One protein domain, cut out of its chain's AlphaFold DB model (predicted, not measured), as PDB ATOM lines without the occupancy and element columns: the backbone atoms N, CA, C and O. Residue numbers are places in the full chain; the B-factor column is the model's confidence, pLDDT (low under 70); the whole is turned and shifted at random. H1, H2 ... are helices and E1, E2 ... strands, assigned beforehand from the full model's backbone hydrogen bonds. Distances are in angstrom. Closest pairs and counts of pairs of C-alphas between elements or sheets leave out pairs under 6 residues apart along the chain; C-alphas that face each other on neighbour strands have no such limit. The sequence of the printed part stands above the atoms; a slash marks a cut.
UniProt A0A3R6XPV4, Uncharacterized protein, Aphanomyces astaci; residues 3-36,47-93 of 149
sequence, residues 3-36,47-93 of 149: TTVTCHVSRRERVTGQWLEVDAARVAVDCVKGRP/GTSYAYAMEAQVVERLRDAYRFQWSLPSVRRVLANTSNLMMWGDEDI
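Overview. This is residues 3 to 36 and 47 to 93 of the 149 residues of an uncharacterized protein of Aphanomyces astaci (UniProt A0A3R6XPV4). A narrow, strongly twisted sheet of three strands makes one end of an open frame; H1 runs away from it as an arm, H2 turns a corner at the arm's far end, and the tail, residues 82 to 93, folds back with an empty space between it and H1. The 81 printed residues hold E1, E2, E3, H1 and H2 in that chain order, and the sheet, E2 - E1 - E3, is antiparallel. The class is mixed, helices and strands. The whole is only just extended, close to loose, with a radius of gyration of the C-alphas of 17.6 A, and only just flat, spanning 50 by 34 by 18 A.

Along the chain. E1, residues 3 to 12, begins at C-alpha 3 (42.554, 38.234, -15.920) and is 29.3 A long. E2, residues 19 to 32, is 30.9 A long and bends by 71 degrees at residue 24. E3 is residues 50 to 54, 13.7 A. H1, residues 56 to 71, is 22.1 A long. H2, residues 73 to 81, is 12.7 A long and ends at C-alpha 81 (58.386, 50.886, -45.834).

Arrangement. E1 and E2 form a hairpin, antiparallel at 160 degrees, with N 5 and O 29 2.8 A apart. E3 is antiparallel to E1 at 156 degrees, with N 10 and O 51 2.8 A apart. H1 only grazes the sheet, with its residues 56 to 59; the closest C-alphas of E1 and H1 are those of Val 5 and Val 58, 6.9 A apart. H1 and H2 only just touch, with 3 pairs of C-alphas within 8 A, and only at the corner, about perpendicular at 83 degrees; their closest C-alphas are those of Trp 70 and Arg 76, 5.6 A apart. H2 is apart from the three strands. In H1 every O i to N i+4 pair is within hydrogen-bond range; in H2, 4 of 5.

Size, cuts and confidence. The C-alphas farthest apart, of Val 15 and Pro 73, are 51.8 A apart. Residues 37 to 46 are cut out, with 29.9 A between C-alphas 36 and 47. No link printed whole is long. Residues 80 to 93 stand free; residues 88 to 90 and 92 to 93 have pLDDT under 70.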
ATOM      1  N   THR A   3      43.614  38.285 -14.902       80.44
ATOM      2  CA  THR A   3      42.554  38.234 -15.920       80.44
ATOM      3  C   THR A   3      42.151  36.781 -16.070       80.44
ATOM      4  O   THR A   3      42.995  35.957 -16.412       80.44
ATOM      5  N   THR A   4      40.889  36.467 -15.805       84.00
ATOM      6  CA  THR A   4      40.354  35.127 -16.036       84.00
ATOM      7  C   THR A   4      40.235  34.895 -17.539       84.00
ATOM      8  O   THR A   4      39.687  35.726 -18.261       84.00
ATOM      9  N   VAL A   5      40.800  33.792 -18.017       82.12
ATOM     10  CA  VAL A   5      40.741  33.350 -19.409       82.12
ATOM     11  C   VAL A   5      40.018  32.017 -19.439       82.12
ATOM     12  O   VAL A   5      40.506  31.045 -18.862       82.12
ATOM     13  N   THR A   6      38.884  31.964 -20.133       84.25
ATOM     14  CA  THR A   6      38.207  30.696 -20.417       84.25
ATOM     15  C   THR A   6      38.621  30.176 -21.786       84.25
ATOM     16  O   THR A   6      38.647  30.913 -22.776       84.25
ATOM     17  N   CYS A   7      38.949  28.891 -21.823       83.50
ATOM     18  CA  CYS A   7      39.188  28.124 -23.029       83.50
ATOM     19  C   CYS A   7      38.138  27.015 -23.120       83.50
ATOM     20  O   CYS A   7      37.877  26.321 -22.137       83.50
ATOM     21  N   HIS A   8      37.571  26.833 -24.307       86.38
ATOM     22  CA  HIS A   8      36.630  25.760 -24.622       86.38
ATOM     23  C   HIS A   8      37.228  24.913 -25.735       86.38
ATOM     24  O   HIS A   8      37.841  25.452 -26.661       86.38
ATOM     25  N   VAL A   9      37.040  23.600 -25.662       85.69
ATOM     26  CA  VAL A   9      37.468  22.678 -26.715       85.69
ATOM     27  C   VAL A   9      36.234  22.148 -27.422       85.69
ATOM     28  O   VAL A   9      35.285  21.700 -26.785       85.69
ATOM     29  N   SER A  10      36.258  22.170 -28.747       86.00
ATOM     30  CA  SER A  10      35.275  21.509 -29.589       86.00
ATOM     31  C   SER A  10      35.912  20.339 -30.325       86.00
ATOM     32  O   SER A  10      37.103  20.313 -30.639       86.00
ATOM     33  N   ARG A  11      35.099  19.322 -30.579       87.38
ATOM     34  CA  ARG A  11      35.473  18.108 -31.290       87.38
ATOM     35  C   ARG A  11      34.707  18.047 -32.596       87.38
ATOM     36  O   ARG A  11      33.500  18.281 -32.611       87.38
ATOM     37  N   ARG A  12      35.376  17.657 -33.675       85.75
ATOM     38  CA  ARG A  12      34.708  17.392 -34.947       85.75
ATOM     39  C   ARG A  12      34.040  16.021 -34.918       85.75
ATOM     40  O   ARG A  12      34.707  15.000 -34.753       85.75
ATOM     41  N   GLU A  13      32.726  15.991 -35.074       84.81
ATOM     42  CA  GLU A  13      31.956  14.764 -35.226       84.81
ATOM     43  C   GLU A  13      32.290  14.089 -36.560       84.81
ATOM     44  O   GLU A  13      32.318  14.723 -37.612       84.81
ATOM     45  N   ARG A  14      32.543  12.777 -36.524       76.81
ATOM     46  CA  ARG A  14      33.033  12.030 -37.689       76.81
ATOM     47  C   ARG A  14      31.982  11.861 -38.788       76.81
ATOM     48  O   ARG A  14      32.347  11.805 -39.956       76.81
ATOM     49  N   VAL A  15      30.708  11.744 -38.413       79.56
ATOM     50  CA  VAL A  15      29.613  11.433 -39.346       79.56
ATOM     51  C   VAL A  15      29.110  12.694 -40.046       79.56
ATOM     52  O   VAL A  15      28.996  12.716 -41.265       79.56
ATOM     53  N   THR A  16      28.839  13.751 -39.285       83.06
ATOM     54  CA  THR A  16      28.270  15.007 -39.802       83.06
ATOM     55  C   THR A  16      29.343  16.031 -40.174       83.06
ATOM     56  O   THR A  16      29.075  16.983 -40.903       83.06
ATOM     57  N   GLY A  17      30.564  15.871 -39.654       81.75
ATOM     58  CA  GLY A  17      31.619  16.875 -39.750       81.75
ATOM     59  C   GLY A  17      31.397  18.102 -38.860       81.75
ATOM     60  O   GLY A  17      32.218  19.019 -38.932       81.75
ATOM     61  N   GLN A  18      30.330  18.131 -38.052       85.44
ATOM     62  CA  GLN A  18      29.967  19.254 -37.191       85.44
ATOM     63  C   GLN A  18      30.943  19.401 -36.020       85.44
ATOM     64  O   GLN A  18      31.435  18.418 -35.470       85.44
ATOM     65  N   TRP A  19      31.208  20.639 -35.610       84.81
ATOM     66  CA  TRP A  19      31.945  20.924 -34.382       84.81
ATOM     67  C   TRP A  19      30.990  20.910 -33.190       84.81
ATOM     68  O   TRP A  19      30.056  21.707 -33.133       84.81
ATOM     69  N   LEU A  20      31.231  20.000 -32.252       85.31
ATOM     70  CA  LEU A  20      30.474  19.872 -31.011       85.31
ATOM     71  C   LEU A  20      31.353  20.315 -29.847       85.31
ATOM     72  O   LEU A  20      32.489  19.851 -29.723       85.31
ATOM     73  N   GLU A  21      30.848  21.220 -29.012       84.81
ATOM     74  CA  GLU A  21      31.553  21.642 -27.802       84.81
ATOM     75  C   GLU A  21      31.689  20.453 -26.842       84.81
ATOM     76  O   GLU A  21      30.796  19.615 -26.709       84.81
ATOM     77  N   VAL A  22      32.857  20.341 -26.219       84.81
ATOM     78  CA  VAL A  22      33.128  19.345 -25.191       84.81
ATOM     79  C   VAL A  22      33.008  20.064 -23.855       84.81
ATOM     80  O   VAL A  22      33.981  20.640 -23.377       84.81
ATOM     81  N   ASP A  23      31.821  20.028 -23.247       76.38
ATOM     82  CA  ASP A  23      31.526  20.764 -22.005       76.38
ATOM     83  C   ASP A  23      32.528  20.459 -20.880       76.38
ATOM     84  O   ASP A  23      32.974  21.355 -20.164       76.38
ATOM     85  N   ALA A  24      32.964  19.198 -20.772       77.56
ATOM     86  CA  ALA A  24      33.970  18.765 -19.800       77.56
ATOM     87  C   ALA A  24      35.364  19.393 -20.014       77.56
ATOM     88  O   ALA A  24      36.220  19.312 -19.136       77.56
ATOM     89  N   ALA A  25      35.608  20.000 -21.176       77.44
ATOM     90  CA  ALA A  25      36.860  20.648 -21.552       77.44
ATOM     91  C   ALA A  25      36.744  22.184 -21.588       77.44
ATOM     92  O   ALA A  25      37.579  22.854 -22.200       77.44
ATOM     93  N   ARG A  26      35.730  22.749 -20.921       82.00
ATOM     94  CA  ARG A  26      35.645  24.182 -20.634       82.00
ATOM     95  C   ARG A  26      36.427  24.499 -19.360       82.00
ATOM     96  O   ARG A  26      36.021  24.129 -18.263       82.00
ATOM     97  N   VAL A  27      37.548  25.198 -19.507       81.69
ATOM     98  CA  VAL A  27      38.476  25.494 -18.407       81.69
ATOM     99  C   VAL A  27      38.678  26.999 -18.295       81.69
ATOM    100  O   VAL A  27      39.077  27.642 -19.263       81.69
ATOM    101  N   ALA A  28      38.434  27.550 -17.106       84.25
ATOM    102  CA  ALA A  28      38.745  28.935 -16.767       84.25
ATOM    103  C   ALA A  28      40.013  28.990 -15.907       84.25
ATOM    104  O   ALA A  28      40.141  28.246 -14.934       84.25
ATOM    105  N   VAL A  29      40.954  29.858 -16.274       84.25
ATOM    106  CA  VAL A  29      42.236  30.027 -15.578       84.25
ATOM    107  C   VAL A  29      42.470  31.501 -15.290       84.25
ATOM    108  O   VAL A  29      42.362  32.340 -16.181       84.25
ATOM    109  N   ASP A  30      42.850  31.818 -14.054       84.62
ATOM    110  CA  ASP A  30      43.273  33.166 -13.687       84.62
ATOM    111  C   ASP A  30      44.713  33.423 -14.133       84.62
ATOM    112  O   ASP A  30      45.685  32.988 -13.511       84.62
ATOM    113  N   CYS A  31      44.859  34.179 -15.216       81.81
ATOM    114  CA  CYS A  31      46.153  34.557 -15.759       81.81
ATOM    115  C   CYS A  31      46.722  35.751 -14.983       81.81
ATOM    116  O   CYS A  31      46.108  36.821 -14.901       81.81
ATOM    117  N   VAL A  32      47.930  35.593 -14.440       82.56
ATOM    118  CA  VAL A  32      48.654  36.654 -13.726       82.56
ATOM    119  C   VAL A  32      49.729  37.246 -14.634       82.56
ATOM    120  O   VAL A  32      50.496  36.522 -15.267       82.56
ATOM    121  N   LYS A  33      49.819  38.582 -14.677       79.94
ATOM    122  CA  LYS A  33      50.823  39.297 -15.481       79.94
ATOM    123  C   LYS A  33      52.238  38.771 -15.199       79.94
ATOM    124  O   LYS A  33      52.654  38.691 -14.045       79.94
ATOM    125  N   GLY A  34      52.980  38.469 -16.264       77.25
ATOM    126  CA  GLY A  34      54.371  38.010 -16.188       77.25
ATOM    127  C   GLY A  34      54.542  36.524 -15.862       77.25
ATOM    128  O   GLY A  34      55.678  36.069 -15.771       77.25
ATOM    129  N   ARG A  35      53.453  35.757 -15.707       77.38
ATOM    130  CA  ARG A  35      53.503  34.299 -15.547       77.38
ATOM    131  C   ARG A  35      52.823  33.616 -16.737       77.38
ATOM    132  O   ARG A  35      51.647  33.893 -16.982       77.38
ATOM    133  N   PRO A  36      53.522  32.742 -17.483       78.75
ATOM    134  CA  PRO A  36      52.901  32.010 -18.576       78.75
ATOM    135  C   PRO A  36      51.835  31.062 -18.018       78.75
ATOM    136  O   PRO A  36      52.078  30.344 -17.051       78.75
ATOM    137  N   GLY A  47      42.403   9.810 -34.155       77.62
ATOM    138  CA  GLY A  47      41.627  10.057 -35.379       77.62
ATOM    139  C   GLY A  47      40.510  11.096 -35.236       77.62
ATOM    140  O   GLY A  47      39.648  11.197 -36.106       77.62
ATOM    141  N   THR A  48      40.515  11.855 -34.145       77.81
ATOM    142  CA  THR A  48      39.520  12.881 -33.852       77.81
ATOM    143  C   THR A  48      40.157  14.261 -33.972       77.81
ATOM    144  O   THR A  48      41.189  14.526 -33.358       77.81
ATOM    145  N   SER A  49      39.542  15.155 -34.748       81.88
ATOM    146  CA  SER A  49      39.983  16.550 -34.832       81.88
ATOM    147  C   SER A  49      39.407  17.364 -33.678       81.88
ATOM    148  O   SER A  49      38.208  17.292 -33.397       81.88
ATOM    149  N   TYR A  50      40.258  18.167 -33.051       81.06
ATOM    150  CA  TYR A  50      39.895  19.076 -31.972       81.06
ATOM    151  C   TYR A  50      40.213  20.510 -32.385       81.06
ATOM    152  O   TYR A  50      41.205  20.757 -33.067       81.06
ATOM    153  N   ALA A  51      39.373  21.443 -31.962       81.44
ATOM    154  CA  ALA A  51      39.609  22.870 -32.061       81.44
ATOM    155  C   ALA A  51      39.447  23.479 -30.670       81.44
ATOM    156  O   ALA A  51      38.722  22.952 -29.828       81.44
ATOM    157  N   TYR A  52      40.138  24.581 -30.416       81.88
ATOM    158  CA  TYR A  52      40.013  25.320 -29.169       81.88
ATOM    159  C   TYR A  52      39.641  26.764 -29.478       81.88
ATOM    160  O   TYR A  52      40.061  27.329 -30.487       81.88
ATOM    161  N   ALA A  53      38.845  27.354 -28.599       79.31
ATOM    162  CA  ALA A  53      38.483  28.756 -28.662       79.31
ATOM    163  C   ALA A  53      38.756  29.396 -27.305       79.31
ATOM    164  O   ALA A  53      38.362  28.868 -26.265       79.31
ATOM    165  N   MET A  54      39.433  30.540 -27.330       80.62
ATOM    166  CA  MET A  54      39.491  31.443 -26.186       80.62
ATOM    167  C   MET A  54      38.331  32.429 -26.275       80.62
ATOM    168  O   MET A  54      37.871  32.754 -27.373       80.62
ATOM    169  N   GLU A  55      37.877  32.933 -25.131       78.88
ATOM    170  CA  GLU A  55      36.830  33.955 -25.098       78.88
ATOM    171  C   GLU A  55      37.165  35.154 -25.996       78.88
ATOM    172  O   GLU A  55      38.294  35.652 -26.024       78.88
ATOM    173  N   ALA A  56      36.145  35.663 -26.695       71.50
ATOM    174  CA  ALA A  56      36.281  36.772 -27.638       71.50
ATOM    175  C   ALA A  56      36.958  38.007 -27.017       71.50
ATOM    176  O   ALA A  56      37.712  38.697 -27.693       71.50
ATOM    177  N   GLN A  57      36.760  38.255 -25.718       70.75
ATOM    178  CA  GLN A  57      37.405  39.360 -25.002       70.75
ATOM    179  C   GLN A  57      38.931  39.211 -24.935       70.75
ATOM    180  O   GLN A  57      39.656  40.198 -25.039       70.75
ATOM    181  N   VAL A  58      39.434  37.985 -24.777       76.31
ATOM    182  CA  VAL A  58      40.874  37.696 -24.761       76.31
ATOM    183  C   VAL A  58      41.448  37.875 -26.160       76.31
ATOM    184  O   VAL A  58      42.486  38.513 -26.321       76.31
ATOM    185  N   VAL A  59      40.734  37.384 -27.174       77.44
ATOM    186  CA  VAL A  59      41.104  37.571 -28.581       77.44
ATOM    187  C   VAL A  59      41.159  39.058 -28.939       77.44
ATOM    188  O   VAL A  59      42.136  39.498 -29.541       77.44
ATOM    189  N   GLU A  60      40.169  39.854 -28.529       77.06
ATOM    190  CA  GLU A  60      40.185  41.304 -28.747       77.06
ATOM    191  C   GLU A  60      41.329  41.987 -28.001       77.06
ATOM    192  O   GLU A  60      42.038  42.791 -28.596       77.06
ATOM    193  N   ARG A  61      41.619  41.606 -26.751       78.50
ATOM    194  CA  ARG A  61      42.786  42.153 -26.038       78.50
ATOM    195  C   ARG A  61      44.110  41.842 -26.732       78.50
ATOM    196  O   ARG A  61      44.997  42.694 -26.754       78.50
ATOM    197  N   LEU A  62      44.256  40.648 -27.304       80.31
ATOM    198  CA  LEU A  62      45.435  40.292 -28.099       80.31
ATOM    199  C   LEU A  62      45.511  41.125 -29.387       80.31
ATOM    200  O   LEU A  62      46.580  41.639 -29.724       80.31
ATOM    201  N   ARG A  63      44.378  41.314 -30.077       81.88
ATOM    202  CA  ARG A  63      44.288  42.184 -31.262       81.88
ATOM    203  C   ARG A  63      44.648  43.629 -30.927       81.88
ATOM    204  O   ARG A  63      45.385  44.259 -31.682       81.88
ATOM    205  N   ASP A  64      44.182  44.142 -29.797       85.31
ATOM    206  CA  ASP A  64      44.460  45.507 -29.357       85.31
ATOM    207  C   ASP A  64      45.924  45.705 -28.981       85.31
ATOM    208  O   ASP A  64      46.521  46.704 -29.379       85.31
ATOM    209  N   ALA A  65      46.541  44.737 -28.298       83.94
ATOM    210  CA  ALA A  65      47.974  44.773 -28.014       83.94
ATOM    211  C   ALA A  65      48.802  44.851 -29.308       83.94
ATOM    212  O   ALA A  65      49.733  45.652 -29.409       83.94
ATOM    213  N   TYR A  66      48.421  44.075 -30.325       79.31
ATOM    214  CA  TYR A  66      49.062  44.108 -31.636       79.31
ATOM    215  C   TYR A  66      48.864  45.448 -32.356       79.31
ATOM    216  O   TYR A  66      49.837  46.056 -32.804       79.31
ATOM    217  N   ARG A  67      47.624  45.958 -32.418       84.88
ATOM    218  CA  ARG A  67      47.315  47.271 -33.016       84.88
ATOM    219  C   ARG A  67      48.080  48.398 -32.326       84.88
ATOM    220  O   ARG A  67      48.636  49.262 -33.001       84.88
ATOM    221  N   PHE A  68      48.145  48.365 -30.997       89.62
ATOM    222  CA  PHE A  68      48.914  49.312 -30.201       89.62
ATOM    223  C   PHE A  68      50.399  49.269 -30.571       89.62
ATOM    224  O   PHE A  68      50.959  50.300 -30.944       89.62
ATOM    225  N   GLN A  69      51.016  48.084 -30.552       87.62
ATOM    226  CA  GLN A  69      52.418  47.895 -30.935       87.62
ATOM    227  C   GLN A  69      52.701  48.453 -32.338       87.62
ATOM    228  O   GLN A  69      53.698  49.141 -32.550       87.62
ATOM    229  N   TRP A  70      51.804  48.191 -33.288       88.56
ATOM    230  CA  TRP A  70      51.925  48.616 -34.682       88.56
ATOM    231  C   TRP A  70      51.720  50.118 -34.889       88.56
ATOM    232  O   TRP A  70      52.232  50.686 -35.853       88.56
ATOM    233  N   SER A  71      51.008  50.776 -33.973       90.56
ATOM    234  CA  SER A  71      50.794  52.224 -33.995       90.56
ATOM    235  C   SER A  71      51.979  53.043 -33.471       90.56
ATOM    236  O   SER A  71      52.033  54.249 -33.725       90.56
ATOM    237  N   LEU A  72      52.939  52.416 -32.773       93.38
ATOM    238  CA  LEU A  72      54.107  53.112 -32.228       93.38
ATOM    239  C   LEU A  72      54.903  53.780 -33.366       93.38
ATOM    240  O   LEU A  72      55.161  53.120 -34.373       93.38
ATOM    241  N   PRO A  73      55.343  55.049 -33.236       91.56
ATOM    242  CA  PRO A  73      55.906  55.809 -34.360       91.56
ATOM    243  C   PRO A  73      57.075  55.120 -35.079       91.56
ATOM    244  O   PRO A  73      57.155  55.138 -36.307       91.56
ATOM    245  N   SER A  74      57.970  54.480 -34.323       90.56
ATOM    246  CA  SER A  74      59.115  53.744 -34.866       90.56
ATOM    247  C   SER A  74      58.686  52.492 -35.633       90.56
ATOM    248  O   SER A  74      59.148  52.277 -36.751       90.56
ATOM    249  N   VAL A  75      57.772  51.708 -35.060       89.00
ATOM    250  CA  VAL A  75      57.235  50.478 -35.657       89.00
ATOM    251  C   VAL A  75      56.430  50.811 -36.908       89.00
ATOM    252  O   VAL A  75      56.694  50.259 -37.972       89.00
ATOM    253  N   ARG A  76      55.520  51.785 -36.822       90.44
ATOM    254  CA  ARG A  76      54.695  52.247 -37.942       90.44
ATOM    255  C   ARG A  76      55.540  52.687 -39.134       90.44
ATOM    256  O   ARG A  76      55.203  52.361 -40.268       90.44
ATOM    257  N   ARG A  77      56.638  53.416 -38.895       91.00
ATOM    258  CA  ARG A  77      57.550  53.850 -39.962       91.00
ATOM    259  C   ARG A  77      58.196  52.665 -40.676       91.00
ATOM    260  O   ARG A  77      58.302  52.699 -41.895       91.00
ATOM    261  N   VAL A  78      58.610  51.635 -39.939       90.94
ATOM    262  CA  VAL A  78      59.175  50.413 -40.530       90.94
ATOM    263  C   VAL A  78      58.108  49.686 -41.341       90.94
ATOM    264  O   VAL A  78      58.299  49.497 -42.536       90.94
ATOM    265  N   LEU A  79      56.953  49.395 -40.732       88.19
ATOM    266  CA  LEU A  79      55.850  48.681 -41.386       88.19
ATOM    267  C   LEU A  79      55.334  49.398 -42.646       88.19
ATOM    268  O   LEU A  79      54.834  48.738 -43.552       88.19
ATOM    269  N   ALA A  80      55.454  50.728 -42.727       89.88
ATOM    270  CA  ALA A  80      55.085  51.508 -43.910       89.88
ATOM    271  C   ALA A  80      56.074  51.376 -45.085       89.88
ATOM    272  O   ALA A  80      55.697  51.654 -46.219       89.88
ATOM    273  N   ASN A  81      57.324  50.982 -44.827       93.19
ATOM    274  CA  ASN A  81      58.386  50.886 -45.834       93.19
ATOM    275  C   ASN A  81      58.801  49.436 -46.136       93.19
ATOM    276  O   ASN A  81      59.724  49.211 -46.916       93.19
ATOM    277  N   THR A  82      58.141  48.449 -45.527       87.81
ATOM    278  CA  THR A  82      58.432  47.023 -45.712       87.81
ATOM    279  C   THR A  82      57.192  46.265 -46.166       87.81
ATOM    280  O   THR A  82      56.075  46.568 -45.750       87.81
ATOM    281  N   SER A  83      57.377  45.229 -46.985       84.88
ATOM    282  CA  SER A  83      56.308  44.274 -47.277       84.88
ATOM    283  C   SER A  83      55.966  43.490 -46.011       84.88
ATOM    284  O   SER A  83      56.828  42.833 -45.431       84.88
ATOM    285  N   ASN A  84      54.710  43.562 -45.576       82.19
ATOM    286  CA  ASN A  84      54.240  42.857 -44.387       82.19
ATOM    287  C   ASN A  84      53.573  41.547 -44.811       82.19
ATOM    288  O   ASN A  84      52.567  41.571 -45.520       82.19
ATOM    289  N   LEU A  85      54.123  40.415 -44.370       80.38
ATOM    290  CA  LEU A  85      53.518  39.099 -44.551       80.38
ATOM    291  C   LEU A  85      52.832  38.686 -43.247       80.38
ATOM    292  O   LEU A  85      53.471  38.634 -42.198       80.38
ATOM    293  N   MET A  86      51.533  38.402 -43.312       74.31
ATOM    294  CA  MET A  86      50.798  37.811 -42.197       74.31
ATOM    295  C   MET A  86      50.652  36.315 -42.456       74.31
ATOM    296  O   MET A  86      50.004  35.929 -43.423       74.31
ATOM    297  N   MET A  87      51.238  35.497 -41.586       77.06
ATOM    298  CA  MET A  87      51.053  34.047 -41.579       77.06
ATOM    299  C   MET A  87      49.923  33.697 -40.609       77.06
ATOM    300  O   MET A  87      49.954  34.121 -39.453       77.06
ATOM    301  N   TRP A  88      48.910  32.981 -41.082       69.06
ATOM    302  CA  TRP A  88      47.718  32.582 -40.328       69.06
ATOM    303  C   TRP A  88      47.863  31.177 -39.739       69.06
ATOM    304  O   TRP A  88      47.154  30.828 -38.797       69.06
ATOM    305  N   GLY A  89      48.803  30.392 -40.258       68.38
ATOM    306  CA  GLY A  89      49.190  29.099 -39.719       68.38
ATOM    307  C   GLY A  89      50.219  28.413 -40.605       68.38
ATOM    308  O   GLY A  89      50.650  28.959 -41.620       68.38
ATOM    309  N   ASP A  90      50.595  27.203 -40.214       69.69
ATOM    310  CA  ASP A  90      51.600  26.399 -40.909       69.69
ATOM    311  C   ASP A  90      51.250  26.188 -42.387       69.69
ATOM    312  O   ASP A  90      52.103  26.375 -43.251       69.69
ATOM    313  N   GLU A  91      49.977  25.917 -42.683       72.12
ATOM    314  CA  GLU A  91      49.480  25.619 -44.032       72.12
ATOM    315  C   GLU A  91      49.733  26.743 -45.057       72.12
ATOM    316  O   GLU A  91      49.815  26.461 -46.249       72.12
ATOM    317  N   ASP A  92      49.912  27.999 -44.623       69.88
ATOM    318  CA  ASP A  92      50.227  29.115 -45.533       69.88
ATOM    319  C   ASP A  92      51.632  29.009 -46.148       69.88
ATOM    320  O   ASP A  92      51.909  29.627 -47.177       69.88
ATOM    321  N   ILE A  93      52.527  28.251 -45.509       69.88
ATOM    322  CA  ILE A  93      53.875  27.961 -46.007       69.88
ATOM    323  C   ILE A  93      53.960  26.504 -46.444       69.88
ATOM    324  O   ILE A  93      54.367  26.204 -47.567       69.88
TER     325      ILE A  93